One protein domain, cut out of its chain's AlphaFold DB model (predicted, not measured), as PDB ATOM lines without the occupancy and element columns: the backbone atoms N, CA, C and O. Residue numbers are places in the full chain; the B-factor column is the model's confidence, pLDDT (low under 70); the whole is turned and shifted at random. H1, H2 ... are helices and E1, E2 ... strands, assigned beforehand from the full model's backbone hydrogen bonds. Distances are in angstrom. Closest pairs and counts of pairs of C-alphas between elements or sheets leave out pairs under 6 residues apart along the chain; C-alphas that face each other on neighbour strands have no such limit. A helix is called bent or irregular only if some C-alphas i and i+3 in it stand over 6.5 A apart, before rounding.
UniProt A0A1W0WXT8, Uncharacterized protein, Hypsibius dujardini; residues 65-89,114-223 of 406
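Overview. This is residues 65 to 89 and 114 to 223 of the 406 residues of an uncharacterized protein of Hypsibius dujardini (UniProt A0A1W0WXT8). The long helix H5 runs through the middle of an elongated helical body: its later residues join H6, H7 and H8 in a four-helix bundle, and H4 folds back beside it as a helical hairpin. The short helices H1 and H2 pack on H4 at one end of the body, with H3 near it, and the small strand pair E1 and E2 lies at the other end. The printed part has 135 residues, mostly helix by class, with eight named helices and two named strands in the order H1 H2 H3 H4 H5 E1 H6 H7 E2 H8; the two strands are antiparallel. It is compact, with a radius of gyration of the C-alphas of 16.1 A and spans of 51 by 29 by 24 A.

Along the chain. H1, residues 65 to 70, begins at C-alpha 65 (-27.208, -17.235, 49.571). H2 is residues 79 to 82 and H3 residues 84 to 87. After the cut, H4 covers residues 117 to 134, 25.6 A long, and H5 residues 136 to 156, 32.8 A, beginning at C-alpha 136 (-24.653, -2.858, 34.240). H5 is irregular, but only just: C-alphas 137 and 140 are 6.8 A apart. E1 is residues 159 to 161, H6 162 to 175, 19.9 A, H7 180 to 194, 22.7 A, and E2 202 to 204. H8, residues 207 to 219, 18.1 A, ends at C-alpha 219 (-37.101, -23.785, 28.508).

Arrangement. H5, H6, H7 and H8 form an up and down bundle, each helix running against the one before it. H5 touches H6 with residues 144 to 152 alone, at a steep tilt of 43 degrees; their closest C-alphas, Ile 148 and Gly 171, are 5.6 A apart. H6 and H7, a hairpin, touch at a shallow tilt of 11 degrees, closest at C-alphas 162 and 193, 5.0 A. H7 touches H8 at 29 degrees, a shallow tilt, closest at C-alphas 185 and 212, 5.4 A. H8 touches H5, closest at C-alphas 210 and 155, 5.3 A. H5 and H7 are apart, as are H6 and H8. H4 and H5, a hairpin, touch at a shallow tilt of 5 degrees, closest at C-alphas 132 and 139, 4.6 A. H4 touches H2, closest at C-alphas 123 and 82, 4.9 A, and H1, about perpendicular at 73 degrees, closest at C-alphas 130 and 70, 6.3 A. H3 and H4 are near each other. In E1 and E2, N 203 and O 160 are 2.8 A apart, within hydrogen-bond range. Every O i to N i+4 pair is within hydrogen-bond range in H1, H4, H6 and H8; 11 of 17 are in H5 and 5 of 11 in H7, which has 7 of 12 O i to N i+3 pairs within range, while H2 and H3 are too short for an O i to N i+4 pair.

Size, cuts and confidence. The C-alphas farthest apart, Phe 89 and Thr 197, are 53.2 A apart. Residues 90 to 113 are not printed, and C-alphas 89 and 114 across the cut are 18.6 A apart. Of the links printed whole, none is long. The mean pLDDT of the printed part is 74.3, and 49 residues are under 70, among them 72 to 79, 136 to 146 and 218 to 223.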
ATOM      1  N   ARG A  65     -27.679 -16.278  50.581       83.94
ATOM      2  CA  ARG A  65     -27.208 -17.235  49.571       83.94
ATOM      3  C   ARG A  65     -27.513 -16.707  48.173       83.94
ATOM      4  O   ARG A  65     -26.631 -16.703  47.319       83.94
ATOM      5  N   LEU A  66     -28.747 -16.268  47.947       75.12
ATOM      6  CA  LEU A  66     -29.195 -15.737  46.666       75.12
ATOM      7  C   LEU A  66     -28.508 -14.400  46.347       75.12
ATOM      8  O   LEU A  66     -28.073 -14.207  45.215       75.12
ATOM      9  N   LEU A  67     -28.293 -13.539  47.349       81.50
ATOM     10  CA  LEU A  67     -27.526 -12.297  47.212       81.50
ATOM     11  C   LEU A  67     -26.100 -12.559  46.706       81.50
ATOM     12  O   LEU A  67     -25.677 -11.942  45.731       81.50
ATOM     13  N   LYS A  68     -25.385 -13.528  47.297       77.00
ATOM     14  CA  LYS A  68     -24.028 -13.916  46.864       77.00
ATOM     15  C   LYS A  68     -23.982 -14.433  45.421       77.00
ATOM     16  O   LYS A  68     -23.019 -14.153  44.714       77.00
ATOM     17  N   LEU A  69     -25.013 -15.149  44.962       69.19
ATOM     18  CA  LEU A  69     -25.124 -15.607  43.565       69.19
ATOM     19  C   LEU A  69     -25.502 -14.461  42.604       69.19
ATOM     20  O   LEU A  69     -25.070 -14.424  41.451       69.19
ATOM     21  N   LEU A  70     -26.295 -13.492  43.059       72.62
ATOM     22  CA  LEU A  70     -26.644 -12.302  42.279       72.62
ATOM     23  C   LEU A  70     -25.462 -11.326  42.139       72.62
ATOM     24  O   LEU A  70     -25.349 -10.673  41.106       72.62
ATOM     25  N   GLN A  71     -24.564 -11.297  43.130       76.81
ATOM     26  CA  GLN A  71     -23.302 -10.541  43.168       76.81
ATOM     27  C   GLN A  71     -22.144 -11.177  42.381       76.81
ATOM     28  O   GLN A  71     -21.038 -10.642  42.385       76.81
ATOM     29  N   GLN A  72     -22.355 -12.310  41.709       68.12
ATOM     30  CA  GLN A  72     -21.334 -12.973  40.895       68.12
ATOM     31  C   GLN A  72     -21.775 -12.989  39.426       68.12
ATOM     32  O   GLN A  72     -22.874 -13.462  39.138       68.12
ATOM     33  N   PRO A  73     -20.944 -12.530  38.467       55.03
ATOM     34  CA  PRO A  73     -21.378 -12.396  37.074       55.03
ATOM     35  C   PRO A  73     -21.674 -13.763  36.445       55.03
ATOM     36  O   PRO A  73     -22.602 -13.898  35.650       55.03
ATOM     37  N   ASN A  74     -20.936 -14.788  36.880       57.59
ATOM     38  CA  ASN A  74     -20.960 -16.135  36.319       57.59
ATOM     39  C   ASN A  74     -21.674 -17.169  37.204       57.59
ATOM     40  O   ASN A  74     -21.639 -18.353  36.892       57.59
ATOM     41  N   ALA A  75     -22.290 -16.761  38.316       53.25
ATOM     42  CA  ALA A  75     -23.030 -17.699  39.155       53.25
ATOM     43  C   ALA A  75     -24.402 -18.014  38.551       53.25
ATOM     44  O   ALA A  75     -25.120 -17.107  38.118       53.25
ATOM     45  N   TYR A  76     -24.780 -19.292  38.587       53.19
ATOM     46  CA  TYR A  76     -26.123 -19.730  38.227       53.19
ATOM     47  C   TYR A  76     -27.139 -19.286  39.286       53.19
ATOM     48  O   TYR A  76     -26.924 -19.459  40.489       53.19
ATOM     49  N   VAL A  77     -28.257 -18.728  38.824       58.06
ATOM     50  CA  VAL A  77     -29.391 -18.330  39.659       58.06
ATOM     51  C   VAL A  77     -30.648 -18.970  39.081       58.06
ATOM     52  O   VAL A  77     -31.119 -18.569  38.020       58.06
ATOM     53  N   THR A  78     -31.199 -19.958  39.785       68.81
ATOM     54  CA  THR A  78     -32.466 -20.593  39.409       68.81
ATOM     55  C   THR A  78     -33.601 -19.575  39.530       68.81
ATOM     56  O   THR A  78     -33.808 -19.002  40.599       68.81
ATOM     57  N   LEU A  79     -34.373 -19.357  38.463       67.06
ATOM     58  CA  LEU A  79     -35.420 -18.324  38.458       67.06
ATOM     59  C   LEU A  79     -36.556 -18.593  39.462       67.06
ATOM     60  O   LEU A  79     -37.130 -17.643  39.986       67.06
ATOM     61  N   SER A  80     -36.845 -19.851  39.808       70.44
ATOM     62  CA  SER A  80     -37.806 -20.163  40.875       70.44
ATOM     63  C   SER A  80     -37.347 -19.668  42.249       70.44
ATOM     64  O   SER A  80     -38.181 -19.194  43.017       70.44
ATOM     65  N   ASP A  81     -36.043 -19.677  42.552       73.31
ATOM     66  CA  ASP A  81     -35.512 -19.161  43.822       73.31
ATOM     67  C   ASP A  81     -35.682 -17.630  43.961       73.31
ATOM     68  O   ASP A  81     -35.557 -17.101  45.060       73.31
ATOM     69  N   LEU A  82     -36.022 -16.918  42.875       74.25
ATOM     70  CA  LEU A  82     -36.311 -15.477  42.855       74.25
ATOM     71  C   LEU A  82     -37.806 -15.134  43.015       74.25
ATOM     72  O   LEU A  82     -38.162 -13.950  43.024       74.25
ATOM     73  N   LEU A  83     -38.689 -16.126  43.155       78.06
ATOM     74  CA  LEU A  83     -40.101 -15.898  43.490       78.06
ATOM     75  C   LEU A  83     -40.255 -15.448  44.954       78.06
ATOM     76  O   LEU A  83     -39.428 -15.849  45.776       78.06
ATOM     77  N   PRO A  84     -41.269 -14.625  45.302       79.56
ATOM     78  CA  PRO A  84     -41.438 -14.044  46.641       79.56
ATOM     79  C   PRO A  84     -41.269 -15.041  47.797       79.56
ATOM     80  O   PRO A  84     -40.566 -14.752  48.767       79.56
ATOM     81  N   GLU A  85     -41.851 -16.228  47.638       79.94
ATOM     82  CA  GLU A  85     -41.912 -17.321  48.610       79.94
ATOM     83  C   GLU A  85     -40.591 -18.097  48.742       79.94
ATOM     84  O   GLU A  85     -40.369 -18.768  49.743       79.94
ATOM     85  N   ASN A  86     -39.712 -18.030  47.734       80.06
ATOM     86  CA  ASN A  86     -38.418 -18.721  47.734       80.06
ATOM     87  C   ASN A  86     -37.235 -17.773  48.009       80.06
ATOM     88  O   ASN A  86     -36.182 -18.219  48.476       80.06
ATOM     89  N   ARG A  87     -37.383 -16.473  47.706       75.31
ATOM     90  CA  ARG A  87     -36.312 -15.477  47.859       75.31
ATOM     91  C   ARG A  87     -36.197 -14.932  49.275       75.31
ATOM     92  O   ARG A  87     -35.083 -14.674  49.730       75.31
ATOM     93  N   SER A  88     -37.326 -14.762  49.961       72.81
ATOM     94  CA  SER A  88     -37.374 -14.284  51.342       72.81
ATOM     95  C   SER A  88     -37.176 -15.440  52.326       72.81
ATOM     96  O   SER A  88     -37.469 -16.592  52.015       72.81
ATOM     97  N   PHE A  89     -36.647 -15.146  53.516       57.72
ATOM     98  CA  PHE A  89     -36.835 -16.053  54.644       57.72
ATOM     99  C   PHE A  89     -38.286 -15.922  55.107       57.72
ATOM    100  O   PHE A  89     -38.753 -14.793  55.276       57.72
ATOM    101  N   VAL A 114     -41.784 -21.638  38.339       61.72
ATOM    102  CA  VAL A 114     -42.140 -20.577  37.386       61.72
ATOM    103  C   VAL A 114     -43.140 -21.136  36.364       61.72
ATOM    104  O   VAL A 114     -42.768 -21.504  35.255       61.72
ATOM    105  N   ASP A 115     -44.410 -21.234  36.764       63.06
ATOM    106  CA  ASP A 115     -45.502 -21.855  35.991       63.06
ATOM    107  C   ASP A 115     -46.335 -20.867  35.146       63.06
ATOM    108  O   ASP A 115     -47.141 -21.262  34.302       63.06
ATOM    109  N   SER A 116     -46.156 -19.564  35.367       63.56
ATOM    110  CA  SER A 116     -47.017 -18.521  34.818       63.56
ATOM    111  C   SER A 116     -46.221 -17.316  34.341       63.56
ATOM    112  O   SER A 116     -45.168 -16.985  34.881       63.56
ATOM    113  N   LEU A 117     -46.763 -16.594  33.352       63.47
ATOM    114  CA  LEU A 117     -46.136 -15.376  32.828       63.47
ATOM    115  C   LEU A 117     -45.950 -14.286  33.911       63.47
ATOM    116  O   LEU A 117     -45.048 -13.460  33.800       63.47
ATOM    117  N   GLY A 118     -46.787 -14.286  34.954       66.56
ATOM    118  CA  GLY A 118     -46.664 -13.372  36.093       66.56
ATOM    119  C   GLY A 118     -45.419 -13.666  36.926       66.56
ATOM    120  O   GLY A 118     -44.563 -12.796  37.061       66.56
ATOM    121  N   PHE A 119     -45.276 -14.907  37.401       66.56
ATOM    122  CA  PHE A 119     -44.087 -15.375  38.126       66.56
ATOM    123  C   PHE A 119     -42.809 -15.258  37.295       66.56
ATOM    124  O   PHE A 119     -41.756 -14.891  37.808       66.56
ATOM    125  N   TRP A 120     -42.928 -15.472  35.989       66.56
ATOM    126  CA  TRP A 120     -41.880 -15.215  35.013       66.56
ATOM    127  C   TRP A 120     -41.376 -13.772  35.028       66.56
ATOM    128  O   TRP A 120     -40.179 -13.521  35.170       66.56
ATOM    129  N   LEU A 121     -42.290 -12.815  34.871       64.81
ATOM    130  CA  LEU A 121     -41.948 -11.397  34.870       64.81
ATOM    131  C   LEU A 121     -41.422 -10.952  36.235       64.81
ATOM    132  O   LEU A 121     -40.492 -10.154  36.269       64.81
ATOM    133  N   GLU A 122     -41.963 -11.488  37.326       73.06
ATOM    134  CA  GLU A 122     -41.504 -11.237  38.692       73.06
ATOM    135  C   GLU A 122     -40.049 -11.696  38.886       73.06
ATOM    136  O   GLU A 122     -39.162 -10.861  39.071       73.06
ATOM    137  N   ALA A 123     -39.776 -12.998  38.751       69.38
ATOM    138  CA  ALA A 123     -38.442 -13.575  38.930       69.38
ATOM    139  C   ALA A 123     -37.395 -12.926  38.013       69.38
ATOM    140  O   ALA A 123     -36.306 -12.559  38.460       69.38
ATOM    141  N   PHE A 124     -37.737 -12.724  36.736       71.38
ATOM    142  CA  PHE A 124     -36.829 -12.092  35.783       71.38
ATOM    143  C   PHE A 124     -36.606 -10.602  36.084       71.38
ATOM    144  O   PHE A 124     -35.506 -10.103  35.859       71.38
ATOM    145  N   THR A 125     -37.596  -9.886  36.632       69.62
ATOM    146  CA  THR A 125     -37.409  -8.492  37.076       69.62
ATOM    147  C   THR A 125     -36.465  -8.422  38.274       69.62
ATOM    148  O   THR A 125     -35.595  -7.556  38.287       69.62
ATOM    149  N   VAL A 126     -36.559  -9.350  39.238       72.62
ATOM    150  CA  VAL A 126     -35.602  -9.414  40.360       72.62
ATOM    151  C   VAL A 126     -34.188  -9.712  39.851       72.62
ATOM    152  O   VAL A 126     -33.260  -8.971  40.181       72.62
ATOM    153  N   LEU A 127     -34.021 -10.728  38.991       75.69
ATOM    154  CA  LEU A 127     -32.729 -11.042  38.366       75.69
ATOM    155  C   LEU A 127     -32.160  -9.829  37.621       75.69
ATOM    156  O   LEU A 127     -30.994  -9.482  37.802       75.69
ATOM    157  N   GLN A 128     -32.989  -9.174  36.804       69.00
ATOM    158  CA  GLN A 128     -32.610  -8.001  36.027       69.00
ATOM    159  C   GLN A 128     -32.177  -6.843  36.917       69.00
ATOM    160  O   GLN A 128     -31.143  -6.249  36.634       69.00
ATOM    161  N   LEU A 129     -32.935  -6.519  37.967       72.50
ATOM    162  CA  LEU A 129     -32.638  -5.394  38.851       72.50
ATOM    163  C   LEU A 129     -31.266  -5.576  39.514       72.50
ATOM    164  O   LEU A 129     -30.413  -4.696  39.428       72.50
ATOM    165  N   TYR A 130     -31.022  -6.750  40.101       74.50
ATOM    166  CA  TYR A 130     -29.756  -7.062  40.760       74.50
ATOM    167  C   TYR A 130     -28.578  -7.174  39.785       74.50
ATOM    168  O   TYR A 130     -27.510  -6.618  40.044       74.50
ATOM    169  N   ARG A 131     -28.748  -7.849  38.639       71.50
ATOM    170  CA  ARG A 131     -27.667  -7.975  37.647       71.50
ATOM    171  C   ARG A 131     -27.371  -6.655  36.939       71.50
ATOM    172  O   ARG A 131     -26.206  -6.391  36.682       71.50
ATOM    173  N   ALA A 132     -28.364  -5.801  36.694       67.31
ATOM    174  CA  ALA A 132     -28.144  -4.459  36.154       67.31
ATOM    175  C   ALA A 132     -27.526  -3.485  37.172       67.31
ATOM    176  O   ALA A 132     -26.973  -2.477  36.749       67.31
ATOM    177  N   TYR A 133     -27.601  -3.768  38.478       76.44
ATOM    178  CA  TYR A 133     -26.913  -2.998  39.520       76.44
ATOM    179  C   TYR A 133     -25.441  -3.402  39.653       76.44
ATOM    180  O   TYR A 133     -24.560  -2.553  39.554       76.44
ATOM    181  N   TYR A 134     -25.163  -4.701  39.812       73.38
ATOM    182  CA  TYR A 134     -23.792  -5.198  39.988       73.38
ATOM    183  C   TYR A 134     -22.990  -5.293  38.679       73.38
ATOM    184  O   TYR A 134     -21.770  -5.153  38.702       73.38
ATOM    185  N   PHE A 135     -23.655  -5.509  37.539       70.94
ATOM    186  CA  PHE A 135     -23.028  -5.712  36.226       70.94
ATOM    187  C   PHE A 135     -23.789  -4.951  35.129       70.94
ATOM    188  O   PHE A 135     -24.471  -5.569  34.305       70.94
ATOM    189  N   PRO A 136     -23.719  -3.612  35.075       68.50
ATOM    190  CA  PRO A 136     -24.653  -2.858  34.240       68.50
ATOM    191  C   PRO A 136     -24.400  -3.013  32.727       68.50
ATOM    192  O   PRO A 136     -25.300  -2.746  31.933       68.50
ATOM    193  N   ASP A 137     -23.252  -3.562  32.312       62.28
ATOM    194  CA  ASP A 137     -23.023  -4.043  30.937       62.28
ATOM    195  C   ASP A 137     -24.006  -5.164  30.527       62.28
ATOM    196  O   ASP A 137     -24.383  -5.279  29.359       62.28
ATOM    197  N   LEU A 138     -24.505  -5.954  31.489       59.31
ATOM    198  CA  LEU A 138     -25.540  -6.974  31.273       59.31
ATOM    199  C   LEU A 138     -26.957  -6.383  31.169       59.31
ATOM    200  O   LEU A 138     -27.883  -7.089  30.757       59.31
ATOM    201  N   ALA A 139     -27.162  -5.104  31.501       62.41
ATOM    202  CA  ALA A 139     -28.494  -4.499  31.525       62.41
ATOM    203  C   ALA A 139     -29.163  -4.500  30.140       62.41
ATOM    204  O   ALA A 139     -30.351  -4.809  30.029       62.41
ATOM    205  N   VAL A 140     -28.411  -4.209  29.071       54.91
ATOM    206  CA  VAL A 140     -28.953  -4.132  27.701       54.91
ATOM    207  C   VAL A 140     -29.452  -5.501  27.195       54.91
ATOM    208  O   VAL A 140     -30.612  -5.566  26.774       54.91
ATOM    209  N   PRO A 141     -28.682  -6.609  27.291       56.44
ATOM    210  CA  PRO A 141     -29.201  -7.955  27.038       56.44
ATOM    211  C   PRO A 141     -30.450  -8.291  27.862       56.44
ATOM    212  O   PRO A 141     -31.453  -8.739  27.305       56.44
ATOM    213  N   LEU A 142     -30.438  -8.029  29.174       60.50
ATOM    214  CA  LEU A 142     -31.562  -8.358  30.059       60.50
ATOM    215  C   LEU A 142     -32.841  -7.587  29.677       60.50
ATOM    216  O   LEU A 142     -33.934  -8.150  29.709       60.50
ATOM    217  N   ILE A 143     -32.731  -6.327  29.238       63.22
ATOM    218  CA  ILE A 143     -33.870  -5.546  28.718       63.22
ATOM    219  C   ILE A 143     -34.431  -6.166  27.426       63.22
ATOM    220  O   ILE A 143     -35.647  -6.161  27.218       63.22
ATOM    221  N   ALA A 144     -33.591  -6.735  26.557       63.78
ATOM    222  CA  ALA A 144     -34.076  -7.452  25.376       63.78
ATOM    223  C   ALA A 144     -34.883  -8.706  25.772       63.78
ATOM    224  O   ALA A 144     -35.997  -8.897  25.278       63.78
ATOM    225  N   TYR A 145     -34.381  -9.502  26.723       67.94
ATOM    226  CA  TYR A 145     -35.072 -10.694  27.229       67.94
ATOM    227  C   TYR A 145     -36.388 -10.376  27.959       67.94
ATOM    228  O   TYR A 145     -37.391 -11.047  27.708       67.94
ATOM    229  N   SER A 146     -36.464  -9.308  28.764       67.44
ATOM    230  CA  SER A 146     -37.729  -8.928  29.417       67.44
ATOM    231  C   SER A 146     -38.825  -8.560  28.402       67.44
ATOM    232  O   SER A 146     -39.994  -8.910  28.578       67.44
ATOM    233  N   ASN A 147     -38.455  -7.928  27.283       70.75
ATOM    234  CA  ASN A 147     -39.372  -7.636  26.180       70.75
ATOM    235  C   ASN A 147     -39.819  -8.892  25.415       70.75
ATOM    236  O   ASN A 147     -40.955  -8.936  24.937       70.75
ATOM    237  N   ILE A 148     -38.956  -9.906  25.309       74.75
ATOM    238  CA  ILE A 148     -39.289 -11.212  24.728       74.75
ATOM    239  C   ILE A 148     -40.332 -11.920  25.599       74.75
ATOM    240  O   ILE A 148     -41.407 -12.247  25.096       74.75
ATOM    241  N   ILE A 149     -40.076 -12.047  26.907       70.62
ATOM    242  CA  ILE A 149     -40.992 -12.675  27.875       70.62
ATOM    243  C   ILE A 149     -42.362 -11.977  27.840       70.62
ATOM    244  O   ILE A 149     -43.383 -12.628  27.631       70.62
ATOM    245  N   ARG A 150     -42.410 -10.636  27.902       73.00
ATOM    246  CA  ARG A 150     -43.672  -9.866  27.796       73.00
ATOM    247  C   ARG A 150     -44.476 -10.174  26.522       73.00
ATOM    248  O   ARG A 150     -45.705 -10.155  26.560       73.00
ATOM    249  N   ARG A 151     -43.816 -10.468  25.395       80.75
ATOM    250  CA  ARG A 151     -44.478 -10.818  24.121       80.75
ATOM    251  C   ARG A 151     -45.000 -12.259  24.089       80.75
ATOM    252  O   ARG A 151     -45.904 -12.541  23.306       80.75
ATOM    253  N   MET A 152     -44.533 -13.147  24.971       78.69
ATOM    254  CA  MET A 152     -45.036 -14.526  25.078       78.69
ATOM    255  C   MET A 152     -46.470 -14.623  25.614       78.69
ATOM    256  O   MET A 152     -47.089 -15.673  25.467       78.69
ATOM    257  N   VAL A 153     -47.070 -13.521  26.096       77.88
ATOM    258  CA  VAL A 153     -48.509 -13.414  26.441       77.88
ATOM    259  C   VAL A 153     -49.459 -13.848  25.310       77.88
ATOM    260  O   VAL A 153     -50.653 -14.077  25.522       77.88
ATOM    261  N   PHE A 154     -48.950 -13.986  24.083       81.38
ATOM    262  CA  PHE A 154     -49.678 -14.572  22.961       81.38
ATOM    263  C   PHE A 154     -50.121 -16.026  23.225       81.38
ATOM    264  O   PHE A 154     -51.142 -16.435  22.664       81.38
ATOM    265  N   SER A 155     -49.457 -16.757  24.133       74.62
ATOM    266  CA  SER A 155     -49.883 -18.072  24.643       74.62
ATOM    267  C   SER A 155     -51.335 -18.082  25.145       74.62
ATOM    268  O   SER A 155     -52.040 -19.069  24.943       74.62
ATOM    269  N   ASN A 156     -51.828 -16.949  25.661       78.88
ATOM    270  CA  ASN A 156     -53.188 -16.777  26.185       78.88
ATOM    271  C   ASN A 156     -54.154 -16.062  25.214       78.88
ATOM    272  O   ASN A 156     -55.360 -15.995  25.454       78.88
ATOM    273  N   ARG A 157     -53.670 -15.518  24.088       85.88
ATOM    274  CA  ARG A 157     -54.501 -14.753  23.135       85.88
ATOM    275  C   ARG A 157     -55.102 -15.642  22.051       85.88
ATOM    276  O   ARG A 157     -54.435 -16.518  21.513       85.88
ATOM    277  N   LYS A 158     -56.346 -15.373  21.635       90.88
ATOM    278  CA  LYS A 158     -56.974 -16.053  20.477       90.88
ATOM    279  C   LYS A 158     -56.468 -15.533  19.119       90.88
ATOM    280  O   LYS A 158     -56.428 -16.296  18.157       90.88
ATOM    281  N   TYR A 159     -56.069 -14.258  19.047       93.19
ATOM    282  CA  TYR A 159     -55.647 -13.580  17.813       93.19
ATOM    283  C   TYR A 159     -54.508 -12.577  18.060       93.19
ATOM    284  O   TYR A 159     -54.492 -11.881  19.085       93.19
ATOM    285  N   ALA A 160     -53.627 -12.423  17.072       94.00
ATOM    286  CA  ALA A 160     -52.614 -11.367  16.998       94.00
ATOM    287  C   ALA A 160     -52.514 -10.806  15.574       94.00
ATOM    288  O   ALA A 160     -52.998 -11.418  14.627       94.00
ATOM    289  N   THR A 161     -51.932  -9.624  15.417       95.75
ATOM    290  CA  THR A 161     -51.591  -9.048  14.111       95.75
ATOM    291  C   THR A 161     -50.290  -9.637  13.571       95.75
ATOM    292  O   THR A 161     -49.427 -10.068  14.340       95.75
ATOM    293  N   LYS A 162     -50.093  -9.597  12.248       95.62
ATOM    294  CA  LYS A 162     -48.802  -9.942  11.627       95.62
ATOM    295  C   LYS A 162     -47.639  -9.159  12.245       95.62
ATOM    296  O   LYS A 162     -46.602  -9.746  12.543       95.62
ATOM    297  N   ARG A 163     -47.816  -7.855  12.496       93.56
ATOM    298  CA  ARG A 163     -46.808  -7.005  13.156       93.56
ATOM    299  C   ARG A 163     -46.454  -7.502  14.557       93.56
ATOM    300  O   ARG A 163     -45.277  -7.528  14.900       93.56
ATOM    301  N   GLU A 164     -47.442  -7.898  15.355       93.12
ATOM    302  CA  GLU A 164     -47.217  -8.460  16.692       93.12
ATOM    303  C   GLU A 164     -46.418  -9.769  16.634       93.12
ATOM    304  O   GLU A 164     -45.437  -9.902  17.364       93.12
ATOM    305  N   ILE A 165     -46.776 -10.694  15.735       93.00
ATOM    306  CA  ILE A 165     -46.065 -11.975  15.591       93.00
ATOM    307  C   ILE A 165     -44.626 -11.756  15.111       93.00
ATOM    308  O   ILE A 165     -43.703 -12.264  15.736       93.00
ATOM    309  N   LEU A 166     -44.404 -10.953  14.065       91.38
ATOM    310  CA  LEU A 166     -43.051 -10.652  13.576       91.38
ATOM    311  C   LEU A 166     -42.193  -9.944  14.639       91.38
ATOM    312  O   LEU A 166     -40.993 -10.190  14.727       91.38
ATOM    313  N   SER A 167     -42.804  -9.108  15.482       90.00
ATOM    314  CA  SER A 167     -42.131  -8.440  16.601       90.00
ATOM    315  C   SER A 167     -41.701  -9.427  17.697       90.00
ATOM    316  O   SER A 167     -40.598  -9.318  18.232       90.00
ATOM    317  N   LEU A 168     -42.531 -10.424  18.020       90.31
ATOM    318  CA  LEU A 168     -42.141 -11.546  18.882       90.31
ATOM    319  C   LEU A 168     -41.008 -12.361  18.240       90.31
ATOM    320  O   LEU A 168     -39.973 -12.550  18.872       90.31
ATOM    321  N   VAL A 169     -41.176 -12.793  16.985       86.88
ATOM    322  CA  VAL A 169     -40.191 -13.627  16.277       86.88
ATOM    323  C   VAL A 169     -38.839 -12.935  16.164       86.88
ATOM    324  O   VAL A 169     -37.830 -13.583  16.392       86.88
ATOM    325  N   GLY A 170     -38.788 -11.628  15.888       84.25
ATOM    326  CA  GLY A 170     -37.526 -10.880  15.867       84.25
ATOM    327  C   GLY A 170     -36.801 -10.875  17.219       84.25
ATOM    328  O   GLY A 170     -35.575 -10.888  17.259       84.25
ATOM    329  N   GLY A 171     -37.550 -10.915  18.328       82.69
ATOM    330  CA  GLY A 171     -36.990 -11.105  19.665       82.69
ATOM    331  C   GLY A 171     -36.485 -12.534  19.889       82.69
ATOM    332  O   GLY A 171     -35.348 -12.725  20.306       82.69
ATOM    333  N   LEU A 172     -37.283 -13.548  19.546       81.94
ATOM    334  CA  LEU A 172     -36.867 -14.952  19.672       81.94
ATOM    335  C   LEU A 172     -35.650 -15.273  18.786       81.94
ATOM    336  O   LEU A 172     -34.720 -15.919  19.246       81.94
ATOM    337  N   ALA A 173     -35.589 -14.733  17.566       79.06
ATOM    338  CA  ALA A 173     -34.448 -14.841  16.654       79.06
ATOM    339  C   ALA A 173     -33.172 -14.144  17.174       79.06
ATOM    340  O   ALA A 173     -32.062 -14.463  16.745       79.06
ATOM    341  N   PHE A 174     -33.309 -13.190  18.101       76.56
ATOM    342  CA  PHE A 174     -32.175 -12.659  18.854       76.56
ATOM    343  C   PHE A 174     -31.761 -13.625  19.974       76.56
ATOM    344  O   PHE A 174     -30.579 -13.944  20.078       76.56
ATOM    345  N   ALA A 175     -32.717 -14.155  20.748       71.81
ATOM    346  CA  ALA A 175     -32.453 -15.157  21.785       71.81
ATOM    347  C   ALA A 175     -31.798 -16.436  21.229       71.81
ATOM    348  O   ALA A 175     -30.928 -17.013  21.877       71.81
ATOM    349  N   THR A 176     -32.118 -16.846  19.996       68.69
ATOM    350  CA  THR A 176     -31.495 -18.020  19.362       68.69
ATOM    351  C   THR A 176     -30.003 -17.885  19.069       68.69
ATOM    352  O   THR A 176     -29.377 -18.877  18.721       68.69
ATOM    353  N   LYS A 177     -29.411 -16.692  19.224       63.09
ATOM    354  CA  LYS A 177     -27.948 -16.518  19.209       63.09
ATOM    355  C   LYS A 177     -27.272 -17.072  20.467       63.09
ATOM    356  O   LYS A 177     -26.079 -17.324  20.445       63.09
ATOM    357  N   CYS A 178     -28.024 -17.190  21.562       57.00
ATOM    358  CA  CYS A 178     -27.587 -17.796  22.823       57.00
ATOM    359  C   CYS A 178     -28.233 -19.177  23.042       57.00
ATOM    360  O   CYS A 178     -27.727 -19.970  23.825       57.00
ATOM    361  N   ILE A 179     -29.351 -19.455  22.359       63.00
ATOM    362  CA  ILE A 179     -30.140 -20.692  22.465       63.00
ATOM    363  C   ILE A 179     -30.370 -21.261  21.044       63.00
ATOM    364  O   ILE A 179     -31.472 -21.128  20.501       63.00
ATOM    365  N   PRO A 180     -29.361 -21.872  20.385       56.31
ATOM    366  CA  PRO A 180     -29.473 -22.311  18.989       56.31
ATOM    367  C   PRO A 180     -30.605 -23.318  18.747       56.31
ATOM    368  O   PRO A 180     -31.298 -23.226  17.734       56.31
ATOM    369  N   ALA A 181     -30.881 -24.197  19.719       55.56
ATOM    370  CA  ALA A 181     -32.017 -25.124  19.689       55.56
ATOM    371  C   ALA A 181     -33.375 -24.417  19.498       55.56
ATOM    372  O   ALA A 181     -34.289 -24.972  18.895       55.56
ATOM    373  N   GLY A 182     -33.505 -23.157  19.929       60.41
ATOM    374  CA  GLY A 182     -34.725 -22.367  19.764       60.41
ATOM    375  C   GLY A 182     -35.083 -22.046  18.301       60.41
ATOM    376  O   GLY A 182     -36.227 -21.678  18.021       60.41
ATOM    377  N   LYS A 183     -34.139 -22.189  17.350       64.94
ATOM    378  CA  LYS A 183     -34.342 -21.864  15.921       64.94
ATOM    379  C   LYS A 183     -35.475 -22.685  15.296       64.94
ATOM    380  O   LYS A 183     -36.238 -22.144  14.493       64.94
ATOM    381  N   ILE A 184     -35.636 -23.949  15.700       60.94
ATOM    382  CA  ILE A 184     -36.615 -24.884  15.111       60.94
ATOM    383  C   ILE A 184     -38.070 -24.428  15.319       60.94
ATOM    384  O   ILE A 184     -38.924 -24.639  14.457       60.94
ATOM    385  N   PHE A 185     -38.347 -23.718  16.417       71.19
ATOM    386  CA  PHE A 185     -39.680 -23.201  16.739       71.19
ATOM    387  C   PHE A 185     -40.021 -21.921  15.960       71.19
ATOM    388  O   PHE A 185     -41.191 -21.581  15.809       71.19
ATOM    389  N   LEU A 186     -39.033 -21.205  15.404       74.56
ATOM    390  CA  LEU A 186     -39.273 -19.934  14.706       74.56
ATOM    391  C   LEU A 186     -40.021 -20.107  13.378       74.56
ATOM    392  O   LEU A 186     -40.761 -19.209  12.971       74.56
ATOM    393  N   ARG A 187     -39.841 -21.247  12.698       76.12
ATOM    394  CA  ARG A 187     -40.386 -21.475  11.351       76.12
ATOM    395  C   ARG A 187     -41.913 -21.405  11.334       76.12
ATOM    396  O   ARG A 187     -42.477 -20.634  10.564       76.12
ATOM    397  N   ARG A 188     -42.578 -22.123  12.244       75.06
ATOM    398  CA  ARG A 188     -44.047 -22.130  12.376       75.06
ATOM    399  C   ARG A 188     -44.615 -20.755  12.740       75.06
ATOM    400  O   ARG A 188     -45.655 -20.357  12.212       75.06
ATOM    401  N   LEU A 189     -43.911 -19.996  13.585       81.31
ATOM    402  CA  LEU A 189     -44.280 -18.619  13.933       81.31
ATOM    403  C   LEU A 189     -44.196 -17.685  12.706       81.31
ATOM    404  O   LEU A 189     -45.093 -16.864  12.491       81.31
ATOM    405  N   LEU A 190     -43.151 -17.830  11.881       82.38
ATOM    406  CA  LEU A 190     -42.971 -17.092  10.624       82.38
ATOM    407  C   LEU A 190     -44.016 -17.468   9.573       82.38
ATOM    408  O   LEU A 190     -44.577 -16.576   8.940       82.38
ATOM    409  N   ASP A 191     -44.305 -18.753   9.389       81.31
ATOM    410  CA  ASP A 191     -45.303 -19.212   8.419       81.31
ATOM    411  C   ASP A 191     -46.706 -18.703   8.788       81.31
ATOM    412  O   ASP A 191     -47.430 -18.196   7.926       81.31
ATOM    413  N   LEU A 192     -47.061 -18.688  10.083       85.25
ATOM    414  CA  LEU A 192     -48.308 -18.063  10.533       85.25
ATOM    415  C   LEU A 192     -48.328 -16.552  10.247       85.25
ATOM    416  O   LEU A 192     -49.339 -16.034   9.773       85.25
ATOM    417  N   ALA A 193     -47.226 -15.835  10.484       89.44
ATOM    418  CA  ALA A 193     -47.129 -14.406  10.173       89.44
ATOM    419  C   ALA A 193     -47.222 -14.109   8.664       89.44
ATOM    420  O   ALA A 193     -47.743 -13.060   8.275       89.44
ATOM    421  N   HIS A 194     -46.735 -15.014   7.814       89.06
ATOM    422  CA  HIS A 194     -46.766 -14.874   6.356       89.06
ATOM    423  C   HIS A 194     -48.063 -15.362   5.703       89.06
ATOM    424  O   HIS A 194     -48.327 -14.980   4.565       89.06
ATOM    425  N   SER A 195     -48.924 -16.085   6.430       89.62
ATOM    426  CA  SER A 195     -50.275 -16.456   5.968       89.62
ATOM    427  C   SER A 195     -51.191 -15.259   5.656       89.62
ATOM    428  O   SER A 195     -52.220 -15.420   5.003       89.62
ATOM    429  N   VAL A 196     -50.816 -14.046   6.082       91.75
ATOM    430  CA  VAL A 196     -51.482 -12.791   5.711       91.75
ATOM    431  C   VAL A 196     -50.492 -11.779   5.130       91.75
ATOM    432  O   VAL A 196     -49.318 -11.722   5.499       91.75
ATOM    433  N   THR A 197     -50.971 -10.939   4.213       93.56
ATOM    434  CA  THR A 197     -50.141  -9.977   3.471       93.56
ATOM    435  C   THR A 197     -49.745  -8.761   4.315       93.56
ATOM    436  O   THR A 197     -48.557  -8.568   4.584       93.56
ATOM    437  N   GLN A 198     -50.716  -7.968   4.776       95.19
ATOM    438  CA  GLN A 198     -50.473  -6.687   5.449       95.19
ATOM    439  C   GLN A 198     -50.142  -6.827   6.940       95.19
ATOM    440  O   GLN A 198     -50.672  -7.684   7.646       95.19
ATOM    441  N   TYR A 199     -49.311  -5.916   7.455       93.88
ATOM    442  CA  TYR A 199     -48.847  -5.916   8.850       93.88
ATOM    443  C   TYR A 199     -49.960  -5.795   9.903       93.88
ATOM    444  O   TYR A 199     -49.810  -6.310  11.011       93.88
ATOM    445  N   HIS A 200     -51.062  -5.121   9.570       95.12
ATOM    446  CA  HIS A 200     -52.201  -4.908  10.467       95.12
ATOM    447  C   HIS A 200     -53.253  -6.032  10.399       95.12
ATOM    448  O   HIS A 200     -54.164  -6.059  11.226       95.12
ATOM    449  N   HIS A 201     -53.142  -6.971   9.450       96.19
ATOM    450  CA  HIS A 201     -54.052  -8.115   9.371       96.19
ATOM    451  C   HIS A 201     -53.923  -8.999  10.617       96.19
ATOM    452  O   HIS A 201     -52.819  -9.241  11.113       96.19
ATOM    453  N   ARG A 202     -55.066  -9.488  11.115       95.56
ATOM    454  CA  ARG A 202     -55.150 -10.369  12.286       95.56
ATOM    455  C   ARG A 202     -55.187 -11.833  11.859       95.56
ATOM    456  O   ARG A 202     -55.953 -12.204  10.978       95.56
ATOM    457  N   VAL A 203     -54.413 -12.653  12.554       93.31
ATOM    458  CA  VAL A 203     -54.321 -14.106  12.396       93.31
ATOM    459  C   VAL A 203     -54.785 -14.801  13.672       93.31
ATOM    460  O   VAL A 203     -54.598 -14.295  14.784       93.31
ATOM    461  N   LYS A 204     -55.426 -15.963  13.511       93.50
ATOM    462  CA  LYS A 204     -55.859 -16.823  14.619       93.50
ATOM    463  C   LYS A 204     -54.654 -17.610  15.132       93.50
ATOM    464  O   LYS A 204     -53.976 -18.267  14.352       93.50
ATOM    465  N   LEU A 205     -54.408 -17.570  16.439       91.12
ATOM    466  CA  LEU A 205     -53.291 -18.291  17.052       91.12
ATOM    467  C   LEU A 205     -53.696 -19.754  17.294       91.12
ATOM    468  O   LEU A 205     -54.510 -20.042  18.178       91.12
ATOM    469  N   GLY A 206     -53.183 -20.658  16.455       79.94
ATOM    470  CA  GLY A 206     -53.468 -22.098  16.500       79.94
ATOM    471  C   GLY A 206     -52.696 -22.859  17.592       79.94
ATOM    472  O   GLY A 206     -51.835 -22.267  18.242       79.94
ATOM    473  N   PRO A 207     -52.979 -24.160  17.798       74.56
ATOM    474  CA  PRO A 207     -52.317 -24.977  18.820       74.56
ATOM    475  C   PRO A 207     -50.797 -25.057  18.648       74.56
ATOM    476  O   PRO A 207     -50.078 -24.773  19.596       74.56
ATOM    477  N   SER A 208     -50.297 -25.319  17.434       70.25
ATOM    478  CA  SER A 208     -48.852 -25.442  17.170       70.25
ATOM    479  C   SER A 208     -48.074 -24.173  17.540       70.25
ATOM    480  O   SER A 208     -47.028 -24.257  18.165       70.25
ATOM    481  N   PHE A 209     -48.645 -22.993  17.264       81.75
ATOM    482  CA  PHE A 209     -48.082 -21.697  17.670       81.75
ATOM    483  C   PHE A 209     -48.011 -21.534  19.200       81.75
ATOM    484  O   PHE A 209     -47.136 -20.836  19.710       81.75
ATOM    485  N   ARG A 210     -48.945 -22.140  19.948       79.62
ATOM    486  CA  ARG A 210     -48.897 -22.148  21.417       79.62
ATOM    487  C   ARG A 210     -47.844 -23.120  21.918       79.62
ATOM    488  O   ARG A 210     -47.081 -22.705  22.770       79.62
ATOM    489  N   ALA A 211     -47.755 -24.322  21.348       69.75
ATOM    490  CA  ALA A 211     -46.720 -25.299  21.688       69.75
ATOM    491  C   ALA A 211     -45.301 -24.738  21.461       69.75
ATOM    492  O   ALA A 211     -44.426 -24.915  22.301       69.75
ATOM    493  N   ASP A 212     -45.096 -23.973  20.379       76.94
ATOM    494  CA  ASP A 212     -43.849 -23.232  20.144       76.94
ATOM    495  C   ASP A 212     -43.530 -22.269  21.301       76.94
ATOM    496  O   ASP A 212     -42.411 -22.246  21.803       76.94
ATOM    497  N   LEU A 213     -44.509 -21.477  21.747       79.50
ATOM    498  CA  LEU A 213     -44.337 -20.528  22.855       79.50
ATOM    499  C   LEU A 213     -44.234 -21.192  24.229       79.50
ATOM    500  O   LEU A 213     -43.535 -20.680  25.096       79.50
ATOM    501  N   GLU A 214     -44.926 -22.304  24.425       72.94
ATOM    502  CA  GLU A 214     -44.890 -23.123  25.631       72.94
ATOM    503  C   GLU A 214     -43.509 -23.757  25.803       72.94
ATOM    504  O   GLU A 214     -42.956 -23.682  26.895       72.94
ATOM    505  N   TRP A 215     -42.878 -24.230  24.720       73.75
ATOM    506  CA  TRP A 215     -41.471 -24.636  24.764       73.75
ATOM    507  C   TRP A 215     -40.571 -23.503  25.264       73.75
ATOM    508  O   TRP A 215     -39.787 -23.716  26.182       73.75
ATOM    509  N   TRP A 216     -40.712 -22.280  24.739       74.12
ATOM    510  CA  TRP A 216     -39.906 -21.148  25.212       74.12
ATOM    511  C   TRP A 216     -40.188 -20.780  26.679       74.12
ATOM    512  O   TRP A 216     -39.248 -20.493  27.419       74.12
ATOM    513  N   LEU A 217     -41.454 -20.798  27.108       71.00
ATOM    514  CA  LEU A 217     -41.854 -20.520  28.495       71.00
ATOM    515  C   LEU A 217     -41.352 -21.590  29.478       71.00
ATOM    516  O   LEU A 217     -41.040 -21.247  30.617       71.00
ATOM    517  N   ASN A 218     -41.234 -22.843  29.030       61.16
ATOM    518  CA  ASN A 218     -40.745 -23.975  29.821       61.16
ATOM    519  C   ASN A 218     -39.214 -24.125  29.770       61.16
ATOM    520  O   ASN A 218     -38.627 -24.612  30.729       61.16
ATOM    521  N   PHE A 219     -38.557 -23.706  28.682       64.31
ATOM    522  CA  PHE A 219     -37.101 -23.785  28.508       64.31
ATOM    523  C   PHE A 219     -36.365 -22.628  29.185       64.31
ATOM    524  O   PHE A 219     -35.377 -22.838  29.889       64.31
ATOM    525  N   LEU A 220     -36.842 -21.390  29.009       64.19
ATOM    526  CA  LEU A 220     -36.150 -20.221  29.546       64.19
ATOM    527  C   LEU A 220     -35.919 -20.229  31.078       64.19
ATOM    528  O   LEU A 220     -34.937 -19.599  31.466       64.19
ATOM    529  N   PRO A 221     -36.716 -20.864  31.979       51.47
ATOM    530  CA  PRO A 221     -36.459 -20.785  33.418       51.47
ATOM    531  C   PRO A 221     -35.362 -21.763  33.857       51.47
ATOM    532  O   PRO A 221     -34.852 -21.664  34.972       51.47
ATOM    533  N   LEU A 222     -35.019 -22.692  32.962       47.47
ATOM    534  CA  LEU A 222     -33.958 -23.684  33.061       47.47
ATOM    535  C   LEU A 222     -32.661 -23.153  32.420       47.47
ATOM    536  O   LEU A 222     -31.576 -23.653  32.710       47.47
ATOM    537  N   TRP A 223     -32.759 -22.130  31.560       53.12
ATOM    538  CA  TRP A 223     -31.604 -21.483  30.948       53.12
ATOM    539  C   TRP A 223     -30.852 -20.623  31.971       53.12
ATOM    540  O   TRP A 223     -31.386 -19.677  32.548       53.12
TER     541      TRP A 223